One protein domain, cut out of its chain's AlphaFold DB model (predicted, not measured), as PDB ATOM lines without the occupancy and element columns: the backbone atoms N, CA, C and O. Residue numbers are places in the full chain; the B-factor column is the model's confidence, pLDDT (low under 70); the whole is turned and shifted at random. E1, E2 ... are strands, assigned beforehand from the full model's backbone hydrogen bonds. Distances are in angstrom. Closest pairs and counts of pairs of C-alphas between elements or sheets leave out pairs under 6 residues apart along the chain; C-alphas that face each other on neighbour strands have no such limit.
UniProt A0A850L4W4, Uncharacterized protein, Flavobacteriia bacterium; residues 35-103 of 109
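What this domain is: This is residues 35 to 103 of the 109 residues of an uncharacterized protein of Flavobacteriia bacterium (UniProt A0A850L4W4). What shape is this? Two small sheets stand partly face to face as a loose sandwich, E4, E1, E6, E7 in one and E3, E2, E5 in the other; the unnamed tail, residues 96 to 103, folds back from E7 toward E5. What is it built of? The 69 printed residues hold seven named strands, E1 to E7 in chain order, and no named helix: all strand, both sheets antiparallel in the orders given. How large is it? It is compact, radius of gyration of the C-alphas 11.9 A, spanning 34 by 24 by 19 A.

Where its parts are: Where are the first strands? E1, residues 35 to 40, starts at C-alpha 35 (107.048, 148.659, 145.943); E2 is 44 to 48, E3 51 to 53 and E4 57 to 59. And the later ones? E5, 65 to 72, is 23.0 A long; E6, 78 to 84, is 20.0 A; E7, 91 to 95, ends at C-alpha 95 (117.609, 150.173, 152.436).

How they stand to each other: What neighbours E1? Inner strand E1 has E6, N 37 to O 81 2.8 A, and edge strand E4, N 36 to O 58 2.9 A. E6 and E7 form a hairpin, N 93 to O 82 2.9 A. How is the other sheet paired? E2 and E3 form a hairpin, N 48 to O 51 2.8 A; E2 pairs with E5, N 47 to O 69 2.8 A. How do the sheets stand? E1 and E2 meet only through their link; E5 and E6 are near each other, with 5 pairs of C-alphas within 10 A.

The domain as a whole: What is farthest apart? The C-alphas of Pro 88 and Asp 100, 35.0 A. Are there cuts or long links? The printed part has no cut; no link is long, and E6 to E7 is short. Where is confidence low? The pLDDT is under 70 at residues 86 to 89, 91 and 93 to 101.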
ATOM      1  N   THR A  35     106.388 147.971 147.056       91.75
ATOM      2  CA  THR A  35     107.048 148.659 145.943       91.75
ATOM      3  C   THR A  35     108.512 148.890 146.269       91.75
ATOM      4  O   THR A  35     108.842 149.502 147.286       91.75
ATOM      5  N   LEU A  36     109.389 148.403 145.397       91.25
ATOM      6  CA  LEU A  36     110.816 148.686 145.439       91.25
ATOM      7  C   LEU A  36     111.100 149.921 144.585       91.25
ATOM      8  O   LEU A  36     110.764 149.942 143.404       91.25
ATOM      9  N   VAL A  37     111.719 150.930 145.188       91.69
ATOM     10  CA  VAL A  37     112.056 152.206 144.550       91.69
ATOM     11  C   VAL A  37     113.565 152.388 144.529       91.69
ATOM     12  O   VAL A  37     114.228 152.174 145.545       91.69
ATOM     13  N   PHE A  38     114.087 152.830 143.392       90.94
ATOM     14  CA  PHE A  38     115.495 153.105 143.142       90.94
ATOM     15  C   PHE A  38     115.704 154.599 142.877       90.94
ATOM     16  O   PHE A  38     114.905 155.249 142.207       90.94
ATOM     17  N   GLN A  39     116.788 155.159 143.408       90.69
ATOM     18  CA  GLN A  39     117.195 156.544 143.182       90.69
ATOM     19  C   GLN A  39     118.714 156.609 143.043       90.69
ATOM     20  O   GLN A  39     119.447 156.218 143.954       90.69
ATOM     21  N   SER A  40     119.191 157.115 141.909       89.75
ATOM     22  CA  SER A  40     120.615 157.206 141.590       89.75
ATOM     23  C   SER A  40     120.906 158.451 140.758       89.75
ATOM     24  O   SER A  40     120.075 158.888 139.966       89.75
ATOM     25  N   ALA A  41     122.106 159.011 140.918       89.25
ATOM     26  CA  ALA A  41     122.619 160.078 140.050       89.25
ATOM     27  C   ALA A  41     123.279 159.544 138.758       89.25
ATOM     28  O   ALA A  41     123.669 160.326 137.892       89.25
ATOM     29  N   SER A  42     123.428 158.223 138.635       90.81
ATOM     30  CA  SER A  42     123.905 157.518 137.440       90.81
ATOM     31  C   SER A  42     122.814 156.601 136.904       90.81
ATOM     32  O   SER A  42     122.056 156.028 137.683       90.81
ATOM     33  N   GLU A  43     122.817 156.371 135.592       93.44
ATOM     34  CA  GLU A  43     122.094 155.254 134.980       93.44
ATOM     35  C   GLU A  43     122.478 153.927 135.643       93.44
ATOM     36  O   GLU A  43     123.628 153.743 136.076       93.44
ATOM     37  N   TYR A  44     121.513 153.016 135.719       92.50
ATOM     38  CA  TYR A  44     121.662 151.736 136.391       92.50
ATOM     39  C   TYR A  44     120.776 150.658 135.766       92.50
ATOM     40  O   TYR A  44     119.778 150.945 135.108       92.50
ATOM     41  N   HIS A  45     121.164 149.410 135.998       94.56
ATOM     42  CA  HIS A  45     120.377 148.223 135.688       94.56
ATOM     43  C   HIS A  45     120.231 147.413 136.965       94.56
ATOM     44  O   HIS A  45     121.195 147.277 137.717       94.56
ATOM     45  N   TRP A  46     119.053 146.857 137.198       93.81
ATOM     46  CA  TRP A  46     118.812 145.948 138.307       93.81
ATOM     47  C   TRP A  46     118.499 144.545 137.804       93.81
ATOM     48  O   TRP A  46     117.960 144.359 136.711       93.81
ATOM     49  N   THR A  47     118.815 143.566 138.643       94.44
ATOM     50  CA  THR A  47     118.260 142.217 138.588       94.44
ATOM     51  C   THR A  47     117.501 141.987 139.888       94.44
ATOM     52  O   THR A  47     118.066 142.173 140.960       94.44
ATOM     53  N   ILE A  48     116.222 141.628 139.800       93.25
ATOM     54  CA  ILE A  48     115.381 141.230 140.932       93.25
ATOM     55  C   ILE A  48     115.009 139.769 140.704       93.25
ATOM     56  O   ILE A  48     114.277 139.454 139.760       93.25
ATOM     57  N   ASN A  49     115.530 138.885 141.549       92.25
ATOM     58  CA  ASN A  49     115.533 137.440 141.357       92.25
ATOM     59  C   ASN A  49     116.152 137.089 139.987       92.25
ATOM     60  O   ASN A  49     117.369 137.102 139.838       92.25
ATOM     61  N   GLU A  50     115.331 136.864 138.958       92.00
ATOM     62  CA  GLU A  50     115.777 136.573 137.583       92.00
ATOM     63  C   GLU A  50     115.328 137.633 136.560       92.00
ATOM     64  O   GLU A  50     115.663 137.562 135.374       92.00
ATOM     65  N   THR A  51     114.568 138.637 137.004       94.69
ATOM     66  CA  THR A  51     114.039 139.694 136.138       94.69
ATOM     67  C   THR A  51     115.012 140.855 136.087       94.69
ATOM     68  O   THR A  51     115.465 141.327 137.123       94.69
ATOM     69  N   LYS A  52     115.300 141.351 134.883       95.50
ATOM     70  CA  LYS A  52     116.162 142.517 134.675       95.50
ATOM     71  C   LYS A  52     115.347 143.739 134.295       95.50
ATOM     72  O   LYS A  52     114.350 143.616 133.584       95.50
ATOM     73  N   GLY A  53     115.818 144.915 134.683       95.56
ATOM     74  CA  GLY A  53     115.195 146.162 134.269       95.56
ATOM     75  C   GLY A  53     115.991 147.402 134.642       95.56
ATOM     76  O   GLY A  53     117.114 147.330 135.138       95.56
ATOM     77  N   THR A  54     115.388 148.547 134.344       95.56
ATOM     78  CA  THR A  54     115.970 149.885 134.532       95.56
ATOM     79  C   THR A  54     114.962 150.881 135.110       95.56
ATOM     80  O   THR A  54     115.252 152.068 135.199       95.56
ATOM     81  N   LEU A  55     113.756 150.419 135.465       96.31
ATOM     82  CA  LEU A  55     112.708 151.277 136.016       96.31
ATOM     83  C   LEU A  55     113.047 151.711 137.443       96.31
ATOM     84  O   LEU A  55     113.515 150.896 138.237       96.31
ATOM     85  N   ASP A  56     112.685 152.953 137.771       94.44
ATOM     86  CA  ASP A  56     112.847 153.546 139.107       94.44
ATOM     87  C   ASP A  56     111.924 152.949 140.168       94.44
ATOM     88  O   ASP A  56     112.142 153.141 141.361       94.44
ATOM     89  N   SER A  57     110.891 152.218 139.753       93.75
ATOM     90  CA  SER A  57     109.924 151.605 140.653       93.75
ATOM     91  C   SER A  57     109.449 150.268 140.106       93.75
ATOM     92  O   SER A  57     109.132 150.155 138.921       93.75
ATOM     93  N   VAL A  58     109.348 149.274 140.984       94.12
ATOM     94  CA  VAL A  58     108.900 147.916 140.656       94.12
ATOM     95  C   VAL A  58     107.905 147.438 141.709       94.12
ATOM     96  O   VAL A  58     108.177 147.516 142.908       94.12
ATOM     97  N   ASP A  59     106.751 146.941 141.261       92.94
ATOM     98  CA  ASP A  59     105.798 146.247 142.128       92.94
ATOM     99  C   ASP A  59     106.351 144.862 142.479       92.94
ATOM    100  O   ASP A  59     106.664 144.063 141.594       92.94
ATOM    101  N   VAL A  60     106.490 144.598 143.776       91.44
ATOM    102  CA  VAL A  60     107.015 143.335 144.306       91.44
ATOM    103  C   VAL A  60     106.027 142.645 145.250       91.44
ATOM    104  O   VAL A  60     106.405 141.738 145.985       91.44
ATOM    105  N   THR A  61     104.751 143.038 145.211       90.12
ATOM    106  CA  THR A  61     103.685 142.544 146.103       90.12
ATOM    107  C   THR A  61     103.512 141.030 146.046       90.12
ATOM    108  O   THR A  61     103.213 140.401 147.052       90.12
ATOM    109  N   ASN A  62     103.736 140.429 144.876       90.19
ATOM    110  CA  ASN A  62     103.514 138.997 144.653       90.19
ATOM    111  C   ASN A  62     104.725 138.113 144.996       90.19
ATOM    112  O   ASN A  62     104.689 136.906 144.747       90.19
ATOM    113  N   PHE A  63     105.803 138.686 145.526       89.25
ATOM    114  CA  PHE A  63     106.959 137.922 145.980       89.25
ATOM    115  C   PHE A  63     106.876 137.717 147.488       89.25
ATOM    116  O   PHE A  63     106.428 138.601 148.199       89.25
ATOM    117  N   SER A  64     107.338 136.569 147.982       88.94
ATOM    118  CA  SER A  64     107.583 136.352 149.418       88.94
ATOM    119  C   SER A  64     108.991 136.787 149.833       88.94
ATOM    120  O   SER A  64     109.245 137.117 150.988       88.94
ATOM    121  N   LYS A  65     109.921 136.793 148.876       89.62
ATOM    122  CA  LYS A  65     111.296 137.249 149.033       89.62
ATOM    123  C   LYS A  65     111.814 137.774 147.699       89.62
ATOM    124  O   LYS A  65     111.519 137.204 146.644       89.62
ATOM    125  N   ILE A  66     112.600 138.841 147.758       90.25
ATOM    126  CA  ILE A  66     113.327 139.377 146.610       90.25
ATOM    127  C   ILE A  66     114.822 139.452 146.908       90.25
ATOM    128  O   ILE A  66     115.226 139.927 147.969       90.25
ATOM    129  N   ASP A  67     115.627 139.004 145.954       90.19
ATOM    130  CA  ASP A  67     117.070 139.195 145.897       90.19
ATOM    131  C   ASP A  67     117.355 140.217 144.798       90.19
ATOM    132  O   ASP A  67     116.929 140.054 143.656       90.19
ATOM    133  N   VAL A  68     118.020 141.308 145.149       90.12
ATOM    134  CA  VAL A  68     118.215 142.450 144.258       90.12
ATOM    135  C   VAL A  68     119.700 142.708 144.090       90.12
ATOM    136  O   VAL A  68     120.423 142.792 145.077       90.12
ATOM    137  N   GLU A  69     120.133 142.886 142.850       90.88
ATOM    138  CA  GLU A  69     121.482 143.295 142.462       90.88
ATOM    139  C   GLU A  69     121.384 144.521 141.551       90.88
ATOM    140  O   GLU A  69     120.520 144.563 140.670       90.88
ATOM    141  N   VAL A  70     122.247 145.521 141.747       90.38
ATOM    142  CA  VAL A  70     122.237 146.752 140.942       90.38
ATOM    143  C   VAL A  70     123.620 147.061 140.382       90.38
ATOM    144  O   VAL A  70     124.601 147.177 141.111       90.38
ATOM    145  N   THR A  71     123.672 147.305 139.079       90.69
ATOM    146  CA  THR A  71     124.878 147.728 138.367       90.69
ATOM    147  C   THR A  71     124.722 149.171 137.916       90.69
ATOM    148  O   THR A  71     123.834 149.485 137.124       90.69
ATOM    149  N   LEU A  72     125.607 150.050 138.391       90.50
ATOM    150  CA  LEU A  72     125.670 151.449 137.967       90.50
ATOM    151  C   LEU A  72     126.578 151.608 136.741       90.50
ATOM    152  O   LEU A  72     127.651 151.011 136.674       90.50
ATOM    153  N   ALA A  73     126.191 152.465 135.794       90.88
ATOM    154  CA  ALA A  73     127.025 152.807 134.639       90.88
ATOM    155  C   ALA A  73     128.289 153.601 135.027       90.88
ATOM    156  O   ALA A  73     129.317 153.518 134.353       90.88
ATOM    157  N   LYS A  74     128.214 154.390 136.105       90.00
ATOM    158  CA  LYS A  74     129.321 155.144 136.707       90.00
ATOM    159  C   LYS A  74     129.205 155.091 138.223       90.00
ATOM    160  O   LYS A  74     128.104 154.947 138.748       90.00
ATOM    161  N   ASP A  75     130.326 155.256 138.921       86.19
ATOM    162  CA  ASP A  75     130.280 155.315 140.380       86.19
ATOM    163  C   ASP A  75     129.455 156.524 140.844       86.19
ATOM    164  O   ASP A  75     129.742 157.670 140.495       86.19
ATOM    165  N   ALA A  76     128.402 156.245 141.604       86.50
ATOM    166  CA  ALA A  76     127.456 157.220 142.116       86.50
ATOM    167  C   ALA A  76     126.807 156.692 143.398       86.50
ATOM    168  O   ALA A  76     126.904 155.512 143.734       86.50
ATOM    169  N   ALA A  77     126.126 157.579 144.120       84.56
ATOM    170  CA  ALA A  77     125.256 157.157 145.205       84.56
ATOM    171  C   ALA A  77     124.008 156.464 144.637       84.56
ATOM    172  O   ALA A  77     123.384 156.979 143.708       84.56
ATOM    173  N   LEU A  78     123.637 155.339 145.243       85.75
ATOM    174  CA  LEU A  78     122.401 154.610 144.982       85.75
ATOM    175  C   LEU A  78     121.623 154.486 146.291       85.75
ATOM    176  O   LEU A  78     122.170 154.060 147.308       85.75
ATOM    177  N   THR A  79     120.345 154.835 146.249       85.56
ATOM    178  CA  THR A  79     119.378 154.555 147.311       85.56
ATOM    179  C   THR A  79     118.348 153.586 146.753       85.56
ATOM    180  O   THR A  79     117.737 153.873 145.727       85.56
ATOM    181  N   CYS A  80     118.118 152.471 147.441       85.81
ATOM    182  CA  CYS A  80     116.968 151.613 147.165       85.81
ATOM    183  C   CYS A  80     116.127 151.490 148.429       85.81
ATOM    184  O   CYS A  80     116.680 151.372 149.526       85.81
ATOM    185  N   ILE A  81     114.807 151.548 148.287       86.50
ATOM    186  CA  ILE A  81     113.862 151.507 149.401       86.50
ATOM    187  C   ILE A  81     112.698 150.594 149.037       86.50
ATOM    188  O   ILE A  81     112.081 150.769 147.991       86.50
ATOM    189  N   VAL A  82     112.367 149.658 149.926       87.81
ATOM    190  CA  VAL A  82     111.107 148.908 149.849       87.81
ATOM    191  C   VAL A  82     110.067 149.608 150.711       87.81
ATOM    192  O   VAL A  82     110.293 149.828 151.906       87.81
ATOM    193  N   TYR A  83     108.933 149.940 150.106       87.44
ATOM    194  CA  TYR A  83     107.756 150.469 150.783       87.44
ATOM    195  C   TYR A  83     106.693 149.387 150.936       87.44
ATOM    196  O   TYR A  83     106.465 148.620 150.002       87.44
ATOM    197  N   LYS A  84     106.041 149.363 152.103       87.19
ATOM    198  CA  LYS A  84     104.837 148.574 152.393       87.19
ATOM    199  C   LYS A  84     103.638 149.500 152.561       87.19
ATOM    200  O   LYS A  84     103.707 150.409 153.389       87.19
ATOM    201  N   GLY A  85     102.544 149.206 151.869       81.06
ATOM    202  CA  GLY A  85     101.281 149.937 151.927       81.06
ATOM    203  C   GLY A  85     101.018 150.780 150.680       81.06
ATOM    204  O   GLY A  85     101.792 150.780 149.725       81.06
ATOM    205  N   GLU A  86      99.907 151.508 150.707       69.69
ATOM    206  CA  GLU A  86      99.528 152.476 149.681       69.69
ATOM    207  C   GLU A  86      99.332 153.857 150.309       69.69
ATOM    208  O   GLU A  86      99.080 153.987 151.510       69.69
ATOM    209  N   TYR A  87      99.475 154.912 149.502       54.38
ATOM    210  CA  TYR A  87      99.242 156.282 149.955       54.38
ATOM    211  C   TYR A  87      97.886 156.390 150.685       54.38
ATOM    212  O   TYR A  87      96.882 155.923 150.149       54.38
ATOM    213  N   PRO A  88      97.818 157.030 151.869       54.84
ATOM    214  CA  PRO A  88      98.852 157.861 152.493       54.84
ATOM    215  C   PRO A  88      99.777 157.122 153.475       54.84
ATOM    216  O   PRO A  88     100.634 157.757 154.087       54.84
ATOM    217  N   ILE A  89      99.620 155.808 153.651       56.91
ATOM    218  CA  ILE A  89     100.327 155.024 154.669       56.91
ATOM    219  C   ILE A  89     101.352 154.115 153.985       56.91
ATOM    220  O   ILE A  89     101.040 153.002 153.573       56.91
ATOM    221  N   PHE A  90     102.601 154.573 153.898       72.88
ATOM    222  CA  PHE A  90     103.723 153.750 153.442       72.88
ATOM    223  C   PHE A  90     104.811 153.666 154.514       72.88
ATOM    224  O   PHE A  90     105.273 154.676 155.044       72.88
ATOM    225  N   TYR A  91     105.241 152.444 154.822       69.44
ATOM    226  CA  TYR A  91     106.320 152.172 155.771       69.44
ATOM    227  C   TYR A  91     107.591 151.778 155.022       69.44
ATOM    228  O   TYR A  91     107.550 150.941 154.119       69.44
ATOM    229  N   ARG A  92     108.729 152.362 155.410       73.56
ATOM    230  CA  ARG A  92     110.055 151.979 154.906       73.56
ATOM    231  C   ARG A  92     110.480 150.659 155.544       73.56
ATOM    232  O   ARG A  92     110.640 150.601 156.760       73.56
ATOM    233  N   VAL A  93     110.697 149.634 154.726       68.06
ATOM    234  CA  VAL A  93     111.030 148.274 155.181       68.06
ATOM    235  C   VAL A  93     112.541 148.029 155.191       68.06
ATOM    236  O   VAL A  93     113.061 147.455 156.141       68.06
ATOM    237  N   SER A  94     113.268 148.485 154.166       67.12
ATOM    238  CA  SER A  94     114.715 148.239 154.040       67.12
ATOM    239  C   SER A  94     115.428 149.329 153.230       67.12
ATOM    240  O   SER A  94     114.777 150.129 152.551       67.12
ATOM    241  N   SER A  95     116.762 149.364 153.313       63.56
ATOM    242  CA  SER A  95     117.609 150.173 152.436       63.56
ATOM    243  C   SER A  95     118.941 149.540 152.102       63.56
ATOM    244  O   SER A  95     119.554 148.884 152.938       63.56
ATOM    245  N   CYS A  96     119.429 149.857 150.913       63.12
ATOM    246  CA  CYS A  96     120.668 149.306 150.389       63.12
ATOM    247  C   CYS A  96     121.809 150.259 150.690       63.12
ATOM    248  O   CYS A  96     121.719 151.454 150.408       63.12
ATOM    249  N   GLN A  97     122.874 149.732 151.277       58.00
ATOM    250  CA  GLN A  97     124.127 150.460 151.407       58.00
ATOM    251  C   GLN A  97     125.076 149.989 150.308       58.00
ATOM    252  O   GLN A  97     125.062 148.818 149.931       58.00
ATOM    253  N   LYS A  98     125.893 150.913 149.794       57.22
ATOM    254  CA  LYS A  98     126.977 150.615 148.856       57.22
ATOM    255  C   LYS A  98     127.917 149.578 149.485       57.22
ATOM    256  O   LYS A  98     128.698 149.913 150.371       57.22
ATOM    257  N   SER A  99     127.801 148.329 149.046       61.50
ATOM    258  CA  SER A  99     128.862 147.321 149.118       61.50
ATOM    259  C   SER A  99     129.557 147.254 147.756       61.50
ATOM    260  O   SER A  99     129.183 147.986 146.838       61.50
ATOM    261  N   ASP A 100     130.521 146.353 147.586       56.94
ATOM    262  CA  ASP A 100     131.199 146.160 146.298       56.94
ATOM    263  C   ASP A 100     130.258 145.675 145.166       56.94
ATOM    264  O   ASP A 100     130.657 145.710 144.004       56.94
ATOM    265  N   ALA A 101     129.015 145.256 145.469       61.62
ATOM    266  CA  ALA A 101     128.088 144.662 144.491       61.62
ATOM    267  C   ALA A 101     126.619 145.154 144.544       61.62
ATOM    268  O   ALA A 101     125.786 144.607 143.831       61.62
ATOM    269  N   TYR A 102     126.262 146.140 145.385       76.50
ATOM    270  CA  TYR A 102     124.867 146.615 145.575       76.50
ATOM    271  C   TYR A 102     123.809 145.486 145.638       76.50
ATOM    272  O   TYR A 102     122.722 145.605 145.069       76.50
ATOM    273  N   ALA A 103     124.139 144.391 146.329       80.75
ATOM    274  CA  ALA A 103     123.302 143.200 146.429       80.75
ATOM    275  C   ALA A 103     122.618 143.097 147.803       80.75
ATOM    276  O   ALA A 103     123.263 143.328 148.831       80.75
TER     277      ALA A 103